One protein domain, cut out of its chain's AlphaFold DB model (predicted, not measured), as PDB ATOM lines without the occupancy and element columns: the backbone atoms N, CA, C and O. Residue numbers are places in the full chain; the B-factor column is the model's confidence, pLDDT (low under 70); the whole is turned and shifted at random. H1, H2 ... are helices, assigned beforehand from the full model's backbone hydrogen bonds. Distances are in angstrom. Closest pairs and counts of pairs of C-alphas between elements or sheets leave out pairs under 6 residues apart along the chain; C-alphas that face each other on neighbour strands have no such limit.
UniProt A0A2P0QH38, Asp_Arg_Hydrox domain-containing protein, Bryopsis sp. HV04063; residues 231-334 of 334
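Overview. This is residues 231 to 334 of the 334 residues of the protein "Asp_Arg_Hydrox domain-containing protein" of Bryopsis sp. HV04063 (UniProt A0A2P0QH38). The longest helix, H4, stands beside H3 as a helical hairpin; H1 and H2 pack on H3, and H5 lies beyond H4 on the side away from H3, loosely attached after a long link that folds back. The 104 printed residues have five named helices, H1 to H5 in chain order, and no named strand: the class is all helix. The whole is compact, with a radius of gyration of the C-alphas of 14.2 A, and spans 38 by 30 by 24 A.

Along the chain. Find C-alpha 286 at (47.057, -33.978, -23.344); from there H4 runs 26.2 A to residue 305. H3 is residues 269 to 281, H2 residues 249 to 262 and H1 residues 231 to 243, beginning at (23.068, -30.556, -16.194). H5, residues 322 to 331, ends at (57.513, -23.365, -3.524).

Arrangement. Look at Ile 280 and Asn 293, the closest C-alphas of H3 and H4 at 5.7 A: this hairpin's helices touch, opposite ways at a shallow tilt of 15 degrees. H3 is the hub. With residues 275 to 280 alone it touches H1 at a steep tilt of 55 degrees, closest at C-alphas 237 and 279, 5.3 A. H2 and H3, also a hairpin, only just touch, with 3 pairs of C-alphas within 8 A, closest at Phe 257 and Ile 272, 6.8 A. H5 is close to H4 but not clearly touching: C-alphas 294 and 325 are 7.5 A apart. Every O i to N i+4 pair is within hydrogen-bond range in H2; H1 has 7 of 9, H3 8 of 9, H4 14 of 16, H5 5 of 6.

Size, cuts and confidence. The C-alphas of Leu 231 and Gly 310 are the two farthest apart, 40.8 A. The printed part has no cut; H4 to H5 is a long link of 16 residues. Residues 329 to 334, of which 329 to 331 belong to H5, stand free, and pLDDT is under 70 in 33 printed residues, among them residues 317 to 334.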
ATOM      1  N   LEU A 231      23.292 -30.675 -14.747       53.94
ATOM      2  CA  LEU A 231      23.068 -30.556 -16.194       53.94
ATOM      3  C   LEU A 231      23.619 -29.262 -16.815       53.94
ATOM      4  O   LEU A 231      24.110 -29.271 -17.943       53.94
ATOM      5  N   THR A 232      23.574 -28.147 -16.087       67.12
ATOM      6  CA  THR A 232      24.086 -26.856 -16.572       67.12
ATOM      7  C   THR A 232      25.608 -26.777 -16.508       67.12
ATOM      8  O   THR A 232      26.224 -26.150 -17.369       67.12
ATOM      9  N   TYR A 233      26.228 -27.475 -15.555       68.25
ATOM     10  CA  TYR A 233      27.682 -27.550 -15.469       68.25
ATOM     11  C   TYR A 233      28.279 -28.353 -16.611       68.25
ATOM     12  O   TYR A 233      29.197 -27.868 -17.271       68.25
ATOM     13  N   ASP A 234      27.726 -29.529 -16.889       72.00
ATOM     14  CA  ASP A 234      28.256 -30.409 -17.926       72.00
ATOM     15  C   ASP A 234      28.170 -29.769 -19.313       72.00
ATOM     16  O   ASP A 234      29.142 -29.818 -20.065       72.00
ATOM     17  N   TYR A 235      27.068 -29.075 -19.630       77.94
ATOM     18  CA  TYR A 235      26.938 -28.358 -20.901       77.94
ATOM     19  C   TYR A 235      27.979 -27.239 -21.048       77.94
ATOM     20  O   TYR A 235      28.669 -27.159 -22.066       77.94
ATOM     21  N   VAL A 236      28.124 -26.385 -20.027       73.19
ATOM     22  CA  VAL A 236      29.112 -25.294 -20.038       73.19
ATOM     23  C   VAL A 236      30.526 -25.872 -20.133       73.19
ATOM     24  O   VAL A 236      31.334 -25.404 -20.937       73.19
ATOM     25  N   ILE A 237      30.824 -26.923 -19.367       74.12
ATOM     26  CA  ILE A 237      32.126 -27.588 -19.382       74.12
ATOM     27  C   ILE A 237      32.428 -28.167 -20.766       74.12
ATOM     28  O   ILE A 237      33.487 -27.871 -21.315       74.12
ATOM     29  N   GLN A 238      31.508 -28.937 -21.350       77.12
ATOM     30  CA  GLN A 238      31.688 -29.571 -22.660       77.12
ATOM     31  C   GLN A 238      31.803 -28.555 -23.799       77.12
ATOM     32  O   GLN A 238      32.622 -28.728 -24.704       77.12
ATOM     33  N   LYS A 239      31.000 -27.488 -23.766       79.44
ATOM     34  CA  LYS A 239      31.039 -26.445 -24.792       79.44
ATOM     35  C   LYS A 239      32.374 -25.703 -24.765       79.44
ATOM     36  O   LYS A 239      33.075 -25.642 -25.773       79.44
ATOM     37  N   TYR A 240      32.761 -25.173 -23.603       80.75
ATOM     38  CA  TYR A 240      33.933 -24.300 -23.516       80.75
ATOM     39  C   TYR A 240      35.264 -25.049 -23.477       80.75
ATOM     40  O   TYR A 240      36.265 -24.474 -23.904       80.75
ATOM     41  N   SER A 241      35.307 -26.312 -23.035       78.31
ATOM     42  CA  SER A 241      36.539 -27.118 -23.071       78.31
ATOM     43  C   SER A 241      37.054 -27.345 -24.497       78.31
ATOM     44  O   SER A 241      38.264 -27.426 -24.709       78.31
ATOM     45  N   ASN A 242      36.162 -27.384 -25.490       78.88
ATOM     46  CA  ASN A 242      36.537 -27.560 -26.894       78.88
ATOM     47  C   ASN A 242      36.983 -26.251 -27.571       78.88
ATOM     48  O   ASN A 242      37.802 -26.280 -28.490       78.88
ATOM     49  N   GLU A 243      36.477 -25.103 -27.118       81.38
ATOM     50  CA  GLU A 243      36.708 -23.803 -27.766       81.38
ATOM     51  C   GLU A 243      37.893 -23.022 -27.179       81.38
ATOM     52  O   GLU A 243      38.545 -22.233 -27.876       81.38
ATOM     53  N   ILE A 244      38.179 -23.206 -25.890       84.06
ATOM     54  CA  ILE A 244      39.192 -22.426 -25.182       84.06
ATOM     55  C   ILE A 244      40.622 -22.780 -25.627       84.06
ATOM     56  O   ILE A 244      41.023 -23.934 -25.790       84.06
ATOM     57  N   ASN A 245      41.426 -21.748 -25.833       85.00
ATOM     58  CA  ASN A 245      42.791 -21.810 -26.327       85.00
ATOM     59  C   ASN A 245      43.579 -20.563 -25.878       85.00
ATOM     60  O   ASN A 245      43.047 -19.667 -25.223       85.00
ATOM     61  N   LYS A 246      44.865 -20.482 -26.252       84.69
ATOM     62  CA  LYS A 246      45.755 -19.362 -25.880       84.69
ATOM     63  C   LYS A 246      45.184 -17.978 -26.243       84.69
ATOM     64  O   LYS A 246      45.462 -17.012 -25.544       84.69
ATOM     65  N   LYS A 247      44.418 -17.868 -27.335       86.62
ATOM     66  CA  LYS A 247      43.930 -16.586 -27.867       86.62
ATOM     67  C   LYS A 247      42.644 -16.101 -27.197       86.62
ATOM     68  O   LYS A 247      42.398 -14.900 -27.210       86.62
ATOM     69  N   ASN A 248      41.833 -17.007 -26.645       88.00
ATOM     70  CA  ASN A 248      40.511 -16.677 -26.102       88.00
ATOM     71  C   ASN A 248      40.323 -17.031 -24.613       88.00
ATOM     72  O   ASN A 248      39.231 -16.825 -24.087       88.00
ATOM     73  N   ILE A 249      41.350 -17.536 -23.917       88.25
ATOM     74  CA  ILE A 249      41.253 -17.921 -22.497       88.25
ATOM     75  C   ILE A 249      40.727 -16.794 -21.609       88.25
ATOM     76  O   ILE A 249      39.865 -17.041 -20.769       88.25
ATOM     77  N   LYS A 250      41.167 -15.550 -21.841       91.31
ATOM     78  CA  LYS A 250      40.649 -14.384 -21.120       91.31
ATOM     79  C   LYS A 250      39.138 -14.272 -21.324       91.31
ATOM     80  O   LYS A 250      38.388 -14.281 -20.356       91.31
ATOM     81  N   GLN A 251      38.686 -14.213 -22.572       90.12
ATOM     82  CA  GLN A 251      37.277 -14.058 -22.928       90.12
ATOM     83  C   GLN A 251      36.422 -15.186 -22.348       90.12
ATOM     84  O   GLN A 251      35.384 -14.901 -21.757       90.12
ATOM     85  N   VAL A 252      36.879 -16.438 -22.451       87.31
ATOM     86  CA  VAL A 252      36.178 -17.596 -21.884       87.31
ATOM     87  C   VAL A 252      36.087 -17.480 -20.364       87.31
ATOM     88  O   VAL A 252      34.997 -17.634 -19.824       87.31
ATOM     89  N   CYS A 253      37.171 -17.124 -19.665       88.06
ATOM     90  CA  CYS A 253      37.117 -16.880 -18.225       88.06
ATOM     91  C   CYS A 253      36.087 -15.797 -17.882       88.06
ATOM     92  O   CYS A 253      35.175 -16.064 -17.107       88.06
ATOM     93  N   PHE A 254      36.180 -14.603 -18.475       90.75
ATOM     94  CA  PHE A 254      35.236 -13.511 -18.197       90.75
ATOM     95  C   PHE A 254      33.787 -13.892 -18.496       90.75
ATOM     96  O   PHE A 254      32.906 -13.552 -17.711       90.75
ATOM     97  N   PHE A 255      33.545 -14.610 -19.593       87.56
ATOM     98  CA  PHE A 255      32.220 -15.107 -19.937       87.56
ATOM     99  C   PHE A 255      31.693 -16.067 -18.869       87.56
ATOM    100  O   PHE A 255      30.583 -15.877 -18.377       87.56
ATOM    101  N   LEU A 256      32.495 -17.053 -18.461       84.62
ATOM    102  CA  LEU A 256      32.118 -18.003 -17.417       84.62
ATOM    103  C   LEU A 256      31.819 -17.271 -16.111       84.62
ATOM    104  O   LEU A 256      30.742 -17.448 -15.554       84.62
ATOM    105  N   PHE A 257      32.722 -16.402 -15.652       87.81
ATOM    106  CA  PHE A 257      32.504 -15.622 -14.435       87.81
ATOM    107  C   PHE A 257      31.232 -14.771 -14.524       87.81
ATOM    108  O   PHE A 257      30.438 -14.783 -13.590       87.81
ATOM    109  N   ALA A 258      30.999 -14.069 -15.636       86.94
ATOM    110  CA  ALA A 258      29.788 -13.270 -15.818       86.94
ATOM    111  C   ALA A 258      28.522 -14.137 -15.779       86.94
ATOM    112  O   ALA A 258      27.594 -13.808 -15.047       86.94
ATOM    113  N   THR A 259      28.515 -15.257 -16.505       83.06
ATOM    114  CA  THR A 259      27.389 -16.203 -16.561       83.06
ATOM    115  C   THR A 259      27.097 -16.774 -15.173       83.06
ATOM    116  O   THR A 259      25.962 -16.732 -14.714       83.06
ATOM    117  N   TYR A 260      28.123 -17.226 -14.448       81.56
ATOM    118  CA  TYR A 260      27.960 -17.814 -13.114       81.56
ATOM    119  C   TYR A 260      27.502 -16.822 -12.053       81.56
ATOM    120  O   TYR A 260      26.657 -17.157 -11.227       81.56
ATOM    121  N   LEU A 261      28.037 -15.602 -12.074       81.69
ATOM    122  CA  LEU A 261      27.611 -14.563 -11.141       81.69
ATOM    123  C   LEU A 261      26.185 -14.087 -11.437       81.69
ATOM    124  O   LEU A 261      25.463 -13.713 -10.517       81.69
ATOM    125  N   TYR A 262      25.792 -14.073 -12.711       75.44
ATOM    126  CA  TYR A 262      24.550 -13.446 -13.145       75.44
ATOM    127  C   TYR A 262      23.368 -14.406 -13.256       75.44
ATOM    128  O   TYR A 262      22.299 -14.099 -12.738       75.44
ATOM    129  N   GLU A 263      23.541 -15.529 -13.950       75.69
ATOM    130  CA  GLU A 263      22.441 -16.434 -14.296       75.69
ATOM    131  C   GLU A 263      22.156 -17.441 -13.186       75.69
ATOM    132  O   GLU A 263      21.008 -17.805 -12.963       75.69
ATOM    133  N   TYR A 264      23.200 -17.866 -12.473       72.44
ATOM    134  CA  TYR A 264      23.115 -18.969 -11.515       72.44
ATOM    135  C   TYR A 264      23.082 -18.522 -10.050       72.44
ATOM    136  O   TYR A 264      23.052 -19.369  -9.163       72.44
ATOM    137  N   GLU A 265      23.118 -17.207  -9.796       71.19
ATOM    138  CA  GLU A 265      23.089 -16.592  -8.456       71.19
ATOM    139  C   GLU A 265      24.010 -17.287  -7.434       71.19
ATOM    140  O   GLU A 265      23.675 -17.445  -6.261       71.19
ATOM    141  N   ILE A 266      25.197 -17.718  -7.873       69.12
ATOM    142  CA  ILE A 266      26.114 -18.462  -7.008       69.12
ATOM    143  C   ILE A 266      26.652 -17.542  -5.909       69.12
ATOM    144  O   ILE A 266      27.367 -16.571  -6.162       69.12
ATOM    145  N   TYR A 267      26.343 -17.906  -4.666       68.62
ATOM    146  CA  TYR A 267      26.742 -17.167  -3.468       68.62
ATOM    147  C   TYR A 267      28.171 -17.476  -3.005       68.62
ATOM    148  O   TYR A 267      28.783 -16.672  -2.304       68.62
ATOM    149  N   ASP A 268      28.731 -18.618  -3.417       79.50
ATOM    150  CA  ASP A 268      30.114 -18.975  -3.119       79.50
ATOM    151  C   ASP A 268      31.017 -18.789  -4.340       79.50
ATOM    152  O   ASP A 268      31.146 -19.661  -5.201       79.50
ATOM    153  N   LEU A 269      31.715 -17.654  -4.370       79.31
ATOM    154  CA  LEU A 269      32.683 -17.309  -5.414       79.31
ATOM    155  C   LEU A 269      33.788 -18.360  -5.612       79.31
ATOM    156  O   LEU A 269      34.403 -18.404  -6.680       79.31
ATOM    157  N   ARG A 270      34.037 -19.227  -4.622       73.06
ATOM    158  CA  ARG A 270      35.004 -20.328  -4.733       73.06
ATOM    159  C   ARG A 270      34.537 -21.404  -5.713       73.06
ATOM    160  O   ARG A 270      35.383 -21.999  -6.381       73.06
ATOM    161  N   GLN A 271      33.226 -21.608  -5.868       77.19
ATOM    162  CA  GLN A 271      32.681 -22.585  -6.819       77.19
ATOM    163  C   GLN A 271      33.095 -22.261  -8.257       77.19
ATOM    164  O   GLN A 271      33.354 -23.172  -9.040       77.19
ATOM    165  N   ILE A 272      33.271 -20.979  -8.594       74.75
ATOM    166  CA  ILE A 272      33.705 -20.586  -9.939       74.75
ATOM    167  C   ILE A 272      35.105 -21.123 -10.261       74.75
ATOM    168  O   ILE A 272      35.395 -21.505 -11.393       74.75
ATOM    169  N   PHE A 273      35.965 -21.259  -9.256       72.12
ATOM    170  CA  PHE A 273      37.289 -21.838  -9.445       72.12
ATOM    171  C   PHE A 273      37.275 -23.362  -9.480       72.12
ATOM    172  O   PHE A 273      38.055 -23.944 -10.235       72.12
ATOM    173  N   THR A 274      36.354 -24.009  -8.764       76.56
ATOM    174  CA  THR A 274      36.066 -25.435  -8.976       76.56
ATOM    175  C   THR A 274      35.650 -25.681 -10.422       76.56
ATOM    176  O   THR A 274      36.100 -26.639 -11.037       76.56
ATOM    177  N   LEU A 275      34.876 -24.775 -11.015       73.56
ATOM    178  CA  LEU A 275      34.432 -24.903 -12.401       73.56
ATOM    179  C   LEU A 275      35.550 -24.692 -13.401       73.56
ATOM    180  O   LEU A 275      35.681 -25.476 -14.338       73.56
ATOM    181  N   LEU A 276      36.417 -23.709 -13.163       73.44
ATOM    182  CA  LEU A 276      37.659 -23.590 -13.921       73.44
ATOM    183  C   LEU A 276      38.515 -24.857 -13.785       73.44
ATOM    184  O   LEU A 276      39.089 -25.307 -14.772       73.44
ATOM    185  N   HIS A 277      38.565 -25.474 -12.604       73.75
ATOM    186  CA  HIS A 277      39.277 -26.733 -12.396       73.75
ATOM    187  C   HIS A 277      38.643 -27.913 -13.151       73.75
ATOM    188  O   HIS A 277      39.352 -28.690 -13.789       73.75
ATOM    189  N   LEU A 278      37.315 -28.033 -13.141       75.25
ATOM    190  CA  LEU A 278      36.597 -29.068 -13.887       75.25
ATOM    191  C   LEU A 278      36.741 -28.877 -15.401       75.25
ATOM    192  O   LEU A 278      36.988 -29.853 -16.109       75.25
ATOM    193  N   LEU A 279      36.690 -27.635 -15.890       69.94
ATOM    194  CA  LEU A 279      37.008 -27.291 -17.277       69.94
ATOM    195  C   LEU A 279      38.404 -27.790 -17.664       69.94
ATOM    196  O   LEU A 279      38.553 -28.429 -18.700       69.94
ATOM    197  N   ILE A 280      39.412 -27.576 -16.808       68.12
ATOM    198  CA  ILE A 280      40.794 -28.057 -17.010       68.12
ATOM    199  C   ILE A 280      40.888 -29.586 -17.090       68.12
ATOM    200  O   ILE A 280      41.681 -30.127 -17.873       68.12
ATOM    201  N   ASN A 281      40.123 -30.298 -16.268       69.44
ATOM    202  CA  ASN A 281      40.208 -31.755 -16.210       69.44
ATOM    203  C   ASN A 281      39.480 -32.435 -17.381       69.44
ATOM    204  O   ASN A 281      39.841 -33.552 -17.735       69.44
ATOM    205  N   ASN A 282      38.541 -31.744 -18.035       70.31
ATOM    206  CA  ASN A 282      37.758 -32.260 -19.164       70.31
ATOM    207  C   ASN A 282      38.362 -31.977 -20.557       70.31
ATOM    208  O   ASN A 282      37.700 -32.187 -21.571       70.31
ATOM    209  N   PHE A 283      39.612 -31.507 -20.659       67.12
ATOM    210  CA  PHE A 283      40.260 -31.348 -21.969       67.12
ATOM    211  C   PHE A 283      40.745 -32.680 -22.544       67.12
ATOM    212  O   PHE A 283      41.597 -33.347 -21.961       67.12
ATOM    213  N   ASN A 284      40.306 -32.986 -23.766       54.81
ATOM    214  CA  ASN A 284      40.643 -34.225 -24.475       54.81
ATOM    215  C   ASN A 284      42.084 -34.287 -25.038       54.81
ATOM    216  O   ASN A 284      42.572 -35.367 -25.362       54.81
ATOM    217  N   TYR A 285      42.804 -33.161 -25.151       58.28
ATOM    218  CA  TYR A 285      44.144 -33.117 -25.765       58.28
ATOM    219  C   TYR A 285      45.265 -32.893 -24.738       58.28
ATOM    220  O   TYR A 285      45.548 -31.752 -24.362       58.28
ATOM    221  N   LYS A 286      45.981 -33.968 -24.367       58.00
ATOM    222  CA  LYS A 286      47.057 -33.978 -23.344       58.00
ATOM    223  C   LYS A 286      48.120 -32.870 -23.492       58.00
ATOM    224  O   LYS A 286      48.584 -32.338 -22.486       58.00
ATOM    225  N   SER A 287      48.516 -32.485 -24.711       55.50
ATOM    226  CA  SER A 287      49.546 -31.449 -24.931       55.50
ATOM    227  C   SER A 287      49.022 -30.015 -24.752       55.50
ATOM    228  O   SER A 287      49.694 -29.192 -24.128       55.50
ATOM    229  N   LYS A 288      47.798 -29.715 -25.214       63.66
ATOM    230  CA  LYS A 288      47.111 -28.426 -24.976       63.66
ATOM    231  C   LYS A 288      46.690 -28.265 -23.510       63.66
ATOM    232  O   LYS A 288      46.701 -27.152 -22.983       63.66
ATOM    233  N   GLN A 289      46.387 -29.378 -22.843       65.81
ATOM    234  CA  GLN A 289      45.954 -29.421 -21.451       65.81
ATOM    235  C   GLN A 289      47.026 -28.897 -20.489       65.81
ATOM    236  O   GLN A 289      46.698 -28.147 -19.576       65.81
ATOM    237  N   ASN A 290      48.311 -29.199 -20.713       77.44
ATOM    238  CA  ASN A 290      49.377 -28.782 -19.795       77.44
ATOM    239  C   ASN A 290      49.504 -27.258 -19.673       77.44
ATOM    240  O   ASN A 290      49.582 -26.738 -18.561       77.44
ATOM    241  N   PHE A 291      49.491 -26.538 -20.795       81.81
ATOM    242  CA  PHE A 291      49.590 -25.079 -20.789       81.81
ATOM    243  C   PHE A 291      48.375 -24.430 -20.111       81.81
ATOM    244  O   PHE A 291      48.540 -23.623 -19.197       81.81
ATOM    245  N   LEU A 292      47.159 -24.800 -20.533       80.88
ATOM    246  CA  LEU A 292      45.922 -24.209 -20.010       80.88
ATOM    247  C   LEU A 292      45.768 -24.496 -18.511       80.88
ATOM    248  O   LEU A 292      45.420 -23.602 -17.742       80.88
ATOM    249  N   ASN A 293      46.117 -25.713 -18.083       81.31
ATOM    250  CA  ASN A 293      46.121 -26.117 -16.679       81.31
ATOM    251  C   ASN A 293      47.066 -25.243 -15.844       81.31
ATOM    252  O   ASN A 293      46.671 -24.715 -14.807       81.31
ATOM    253  N   LEU A 294      48.301 -25.038 -16.311       84.31
ATOM    254  CA  LEU A 294      49.272 -24.191 -15.618       84.31
ATOM    255  C   LEU A 294      48.828 -22.722 -15.566       84.31
ATOM    256  O   LEU A 294      48.947 -22.089 -14.517       84.31
ATOM    257  N   HIS A 295      48.275 -22.203 -16.662       86.56
ATOM    258  CA  HIS A 295      47.805 -20.822 -16.752       86.56
ATOM    259  C   HIS A 295      46.646 -20.533 -15.791       86.56
ATOM    260  O   HIS A 295      46.663 -19.529 -15.076       86.56
ATOM    261  N   LEU A 296      45.666 -21.438 -15.727       84.12
ATOM    262  CA  LEU A 296      44.517 -21.310 -14.832       84.12
ATOM    263  C   LEU A 296      44.886 -21.574 -13.368       84.12
ATOM    264  O   LEU A 296      44.355 -20.906 -12.483       84.12
ATOM    265  N   LYS A 297      45.848 -22.465 -13.088       84.44
ATOM    266  CA  LYS A 297      46.430 -22.606 -11.741       84.44
ATOM    267  C   LYS A 297      47.131 -21.328 -11.287       84.44
ATOM    268  O   LYS A 297      46.971 -20.933 -10.134       84.44
ATOM    269  N   HIS A 298      47.886 -20.671 -12.173       88.31
ATOM    270  CA  HIS A 298      48.499 -19.377 -11.860       88.31
ATOM    271  C   HIS A 298      47.435 -18.302 -11.636       88.31
ATOM    272  O   HIS A 298      47.543 -17.581 -10.650       88.31
ATOM    273  N   LEU A 299      46.383 -18.253 -12.464       89.81
ATOM    274  CA  LEU A 299      45.258 -17.329 -12.274       89.81
ATOM    275  C   LEU A 299      44.594 -17.523 -10.907       89.81
ATOM    276  O   LEU A 299      44.438 -16.564 -10.159       89.81
ATOM    277  N   PHE A 300      44.252 -18.769 -10.561       87.38
ATOM    278  CA  PHE A 300      43.656 -19.116  -9.269       87.38
ATOM    279  C   PHE A 300      44.547 -18.679  -8.108       87.38
ATOM    280  O   PHE A 300      44.080 -18.014  -7.184       87.38
ATOM    281  N   ARG A 301      45.841 -19.010  -8.180       88.94
ATOM    282  CA  ARG A 301      46.799 -18.607  -7.155       88.94
ATOM    283  C   ARG A 301      46.821 -17.091  -6.998       88.94
ATOM    284  O   ARG A 301      46.675 -16.611  -5.880       88.94
ATOM    285  N   PHE A 302      46.966 -16.372  -8.109       91.19
ATOM    286  CA  PHE A 302      47.086 -14.919  -8.121       91.19
ATOM    287  C   PHE A 302      45.845 -14.236  -7.534       91.19
ATOM    288  O   PHE A 302      45.966 -13.272  -6.777       91.19
ATOM    289  N   LEU A 303      44.653 -14.725  -7.884       91.12
ATOM    290  CA  LEU A 303      43.397 -14.114  -7.461       91.12
ATOM    291  C   LEU A 303      43.015 -14.468  -6.022       91.12
ATOM    292  O   LEU A 303      42.413 -13.625  -5.364       91.12
ATOM    293  N   LEU A 304      43.332 -15.673  -5.530       88.75
ATOM    294  CA  LEU A 304      42.757 -16.180  -4.274       88.75
ATOM    295  C   LEU A 304      43.740 -16.739  -3.242       88.75
ATOM    296  O   LEU A 304      43.343 -16.937  -2.099       88.75
ATOM    297  N   VAL A 305      44.978 -17.055  -3.616       87.44
ATOM    298  CA  VAL A 305      45.892 -17.784  -2.719       87.44
ATOM    299  C   VAL A 305      47.049 -16.907  -2.282       87.44
ATOM    300  O   VAL A 305      47.282 -16.733  -1.092       87.44
ATOM    301  N   SER A 306      47.809 -16.385  -3.239       87.50
ATOM    302  CA  SER A 306      48.994 -15.580  -2.971       87.50
ATOM    303  C   SER A 306      49.424 -14.815  -4.213       87.50
ATOM    304  O   SER A 306      49.239 -15.272  -5.343       87.50
ATOM    305  N   ARG A 307      50.081 -13.679  -4.005       89.69
ATOM    306  CA  ARG A 307      50.797 -12.929  -5.043       89.69
ATOM    307  C   ARG A 307      51.999 -12.240  -4.414       89.69
ATOM    308  O   ARG A 307      52.010 -12.034  -3.207       89.69
ATOM    309  N   PHE A 308      53.027 -11.932  -5.190       88.44
ATOM    310  CA  PHE A 308      54.128 -11.108  -4.684       88.44
ATOM    311  C   PHE A 308      53.815  -9.621  -4.868       88.44
ATOM    312  O   PHE A 308      53.061  -9.240  -5.767       88.44
ATOM    313  N   PHE A 309      54.410  -8.765  -4.038       84.81
ATOM    314  CA  PHE A 309      54.313  -7.323  -4.239       84.81
ATOM    315  C   PHE A 309      54.905  -6.944  -5.605       84.81
ATOM    316  O   PHE A 309      56.033  -7.312  -5.925       84.81
ATOM    317  N   GLY A 310      54.119  -6.242  -6.425       84.88
ATOM    318  CA  GLY A 310      54.487  -5.903  -7.802       84.88
ATOM    319  C   GLY A 310      54.335  -7.042  -8.820       84.88
ATOM    320  O   GLY A 310      54.603  -6.821 -10.001       84.88
ATOM    321  N   GLU A 311      53.883  -8.235  -8.416       88.62
ATOM    322  CA  GLU A 311      53.598  -9.315  -9.361       88.62
ATOM    323  C   GLU A 311      52.494  -8.895 -10.345       88.62
ATOM    324  O   GLU A 311      51.461  -8.351  -9.947       88.62
ATOM    325  N   ARG A 312      52.696  -9.178 -11.636       88.19
ATOM    326  CA  ARG A 312      51.702  -8.965 -12.695       88.19
ATOM    327  C   ARG A 312      51.317 -10.289 -13.332       88.19
ATOM    328  O   ARG A 312      52.156 -11.170 -13.510       88.19
ATOM    329  N   TYR A 313      50.051 -10.402 -13.713       89.69
ATOM    330  CA  TYR A 313      49.557 -11.547 -14.463       89.69
ATOM    331  C   TYR A 313      49.459 -11.204 -15.943       89.69
ATOM    332  O   TYR A 313      48.964 -10.143 -16.318       89.69
ATOM    333  N   ASN A 314      49.903 -12.126 -16.791       89.56
ATOM    334  CA  ASN A 314      49.824 -11.965 -18.232       89.56
ATOM    335  C   ASN A 314      48.919 -13.043 -18.832       89.56
ATOM    336  O   ASN A 314      49.256 -14.224 -18.788       89.56
ATOM    337  N   TRP A 315      47.809 -12.616 -19.438       88.00
ATOM    338  CA  TRP A 315      46.866 -13.476 -20.164       88.00
ATOM    339  C   TRP A 315      47.455 -14.119 -21.425       88.00
ATOM    340  O   TRP A 315      46.914 -15.108 -21.910       88.00
ATOM    341  N   GLN A 316      48.555 -13.577 -21.952       82.50
ATOM    342  CA  GLN A 316      49.331 -14.148 -23.050       82.50
ATOM    343  C   GLN A 316      50.709 -14.564 -22.526       82.50
ATOM    344  O   GLN A 316      51.642 -13.761 -22.528       82.50
ATOM    345  N   PRO A 317      50.883 -15.801 -22.039       62.44
ATOM    346  CA  PRO A 317      52.187 -16.244 -21.579       62.44
ATOM    347  C   PRO A 317      53.168 -16.245 -22.747       62.44
ATOM    348  O   PRO A 317      52.883 -16.815 -23.800       62.44
ATOM    349  N   LEU A 318      54.335 -15.643 -22.528       53.66
ATOM    350  CA  LEU A 318      55.509 -15.874 -23.360       53.66
ATOM    351  C   LEU A 318      55.878 -17.357 -23.245       53.66
ATOM    352  O   LEU A 318      55.809 -17.919 -22.147       53.66
ATOM    353  N   GLU A 319      56.253 -17.993 -24.354       53.12
ATOM    354  CA  GLU A 319      56.628 -19.416 -24.371       53.12
ATOM    355  C   GLU A 319      57.793 -19.724 -23.405       53.12
ATOM    356  O   GLU A 319      57.880 -20.835 -22.890       53.12
ATOM    357  N   ASP A 320      58.566 -18.703 -23.017       45.91
ATOM    358  CA  ASP A 320      59.713 -18.792 -22.104       45.91
ATOM    359  C   ASP A 320      59.387 -18.595 -20.606       45.91
ATOM    360  O   ASP A 320      60.231 -18.838 -19.739       45.91
ATOM    361  N   ASN A 321      58.150 -18.237 -20.234       47.69
ATOM    362  CA  ASN A 321      57.765 -18.050 -18.820       47.69
ATOM    363  C   ASN A 321      57.585 -19.367 -18.033       47.69
ATOM    364  O   ASN A 321      57.195 -19.352 -16.859       47.69
ATOM    365  N   TYR A 322      57.940 -20.514 -18.622       46.31
ATOM    366  CA  TYR A 322      58.033 -21.802 -17.923       46.31
ATOM    367  C   TYR A 322      58.955 -21.757 -16.688       46.31
ATOM    368  O   TYR A 322      58.780 -22.562 -15.768       46.31
ATOM    369  N   ILE A 323      59.882 -20.795 -16.616       49.78
ATOM    370  CA  ILE A 323      60.773 -20.577 -15.465       49.78
ATOM    371  C   ILE A 323      59.981 -20.234 -14.188       49.78
ATOM    372  O   ILE A 323      60.234 -20.824 -13.134       49.78
ATOM    373  N   TYR A 324      58.957 -19.373 -14.273       49.41
ATOM    374  CA  TYR A 324      58.117 -19.018 -13.116       49.41
ATOM    375  C   TYR A 324      57.329 -20.225 -12.585       49.41
ATOM    376  O   TYR A 324      57.200 -20.430 -11.377       49.41
ATOM    377  N   ILE A 325      56.861 -21.082 -13.494       48.62
ATOM    378  CA  ILE A 325      56.096 -22.288 -13.163       48.62
ATOM    379  C   ILE A 325      56.996 -23.370 -12.540       48.62
ATOM    380  O   ILE A 325      56.570 -24.097 -11.636       48.62
ATOM    381  N   LYS A 326      58.255 -23.479 -12.985       48.84
ATOM    382  CA  LYS A 326      59.235 -24.412 -12.407       48.84
ATOM    383  C   LYS A 326      59.577 -24.029 -10.962       48.84
ATOM    384  O   LYS A 326      59.624 -24.907 -10.102       48.84
ATOM    385  N   ASN A 327      59.690 -22.729 -10.676       49.06
ATOM    386  CA  ASN A 327      59.885 -22.217  -9.316       49.06
ATOM    387  C   ASN A 327      58.645 -22.420  -8.425       49.06
ATOM    388  O   ASN A 327      58.786 -22.758  -7.251       49.06
ATOM    389  N   PHE A 328      57.432 -22.333  -8.983       43.78
ATOM    390  CA  PHE A 328      56.187 -22.609  -8.255       43.78
ATOM    391  C   PHE A 328      56.088 -24.055  -7.737       43.78
ATOM    392  O   PHE A 328      55.691 -24.276  -6.593       43.78
ATOM    393  N   LYS A 329      56.519 -25.052  -8.526       45.09
ATOM    394  CA  LYS A 329      56.572 -26.456  -8.066       45.09
ATOM    395  C   LYS A 329      57.515 -26.660  -6.875       45.09
ATOM    396  O   LYS A 329      57.269 -27.548  -6.065       45.09
ATOM    397  N   ASN A 330      58.567 -25.851  -6.766       42.97
ATOM    398  CA  ASN A 330      59.503 -25.901  -5.642       42.97
ATOM    399  C   ASN A 330      58.968 -25.159  -4.408       42.97
ATOM    400  O   ASN A 330      59.281 -25.557  -3.292       42.97
ATOM    401  N   ALA A 331      58.142 -24.125  -4.604       37.38
ATOM    402  CA  ALA A 331      57.513 -23.365  -3.524       37.38
ATOM    403  C   ALA A 331      56.337 -24.099  -2.857       37.38
ATOM    404  O   ALA A 331      56.096 -23.864  -1.687       37.38
ATOM    405  N   ILE A 332      55.627 -24.987  -3.569       35.66
ATOM    406  CA  ILE A 332      54.569 -25.843  -2.983       35.66
ATOM    407  C   ILE A 332      55.147 -27.042  -2.210       35.66
ATOM    408  O   ILE A 332      54.473 -27.626  -1.369       35.66
ATOM    409  N   LYS A 333      56.380 -27.457  -2.519       37.94
ATOM    410  CA  LYS A 333      57.048 -28.585  -1.845       37.94
ATOM    411  C   LYS A 333      57.704 -28.208  -0.510       37.94
ATOM    412  O   LYS A 333      58.218 -29.099   0.159       37.94
ATOM    413  N   LYS A 334      57.733 -26.922  -0.171       33.09
ATOM    414  CA  LYS A 334      58.134 -26.392   1.132       33.09
ATOM    415  C   LYS A 334      56.886 -25.902   1.842       33.09
ATOM    416  O   LYS A 334      56.868 -26.021   3.081       33.09
TER     417      LYS A 334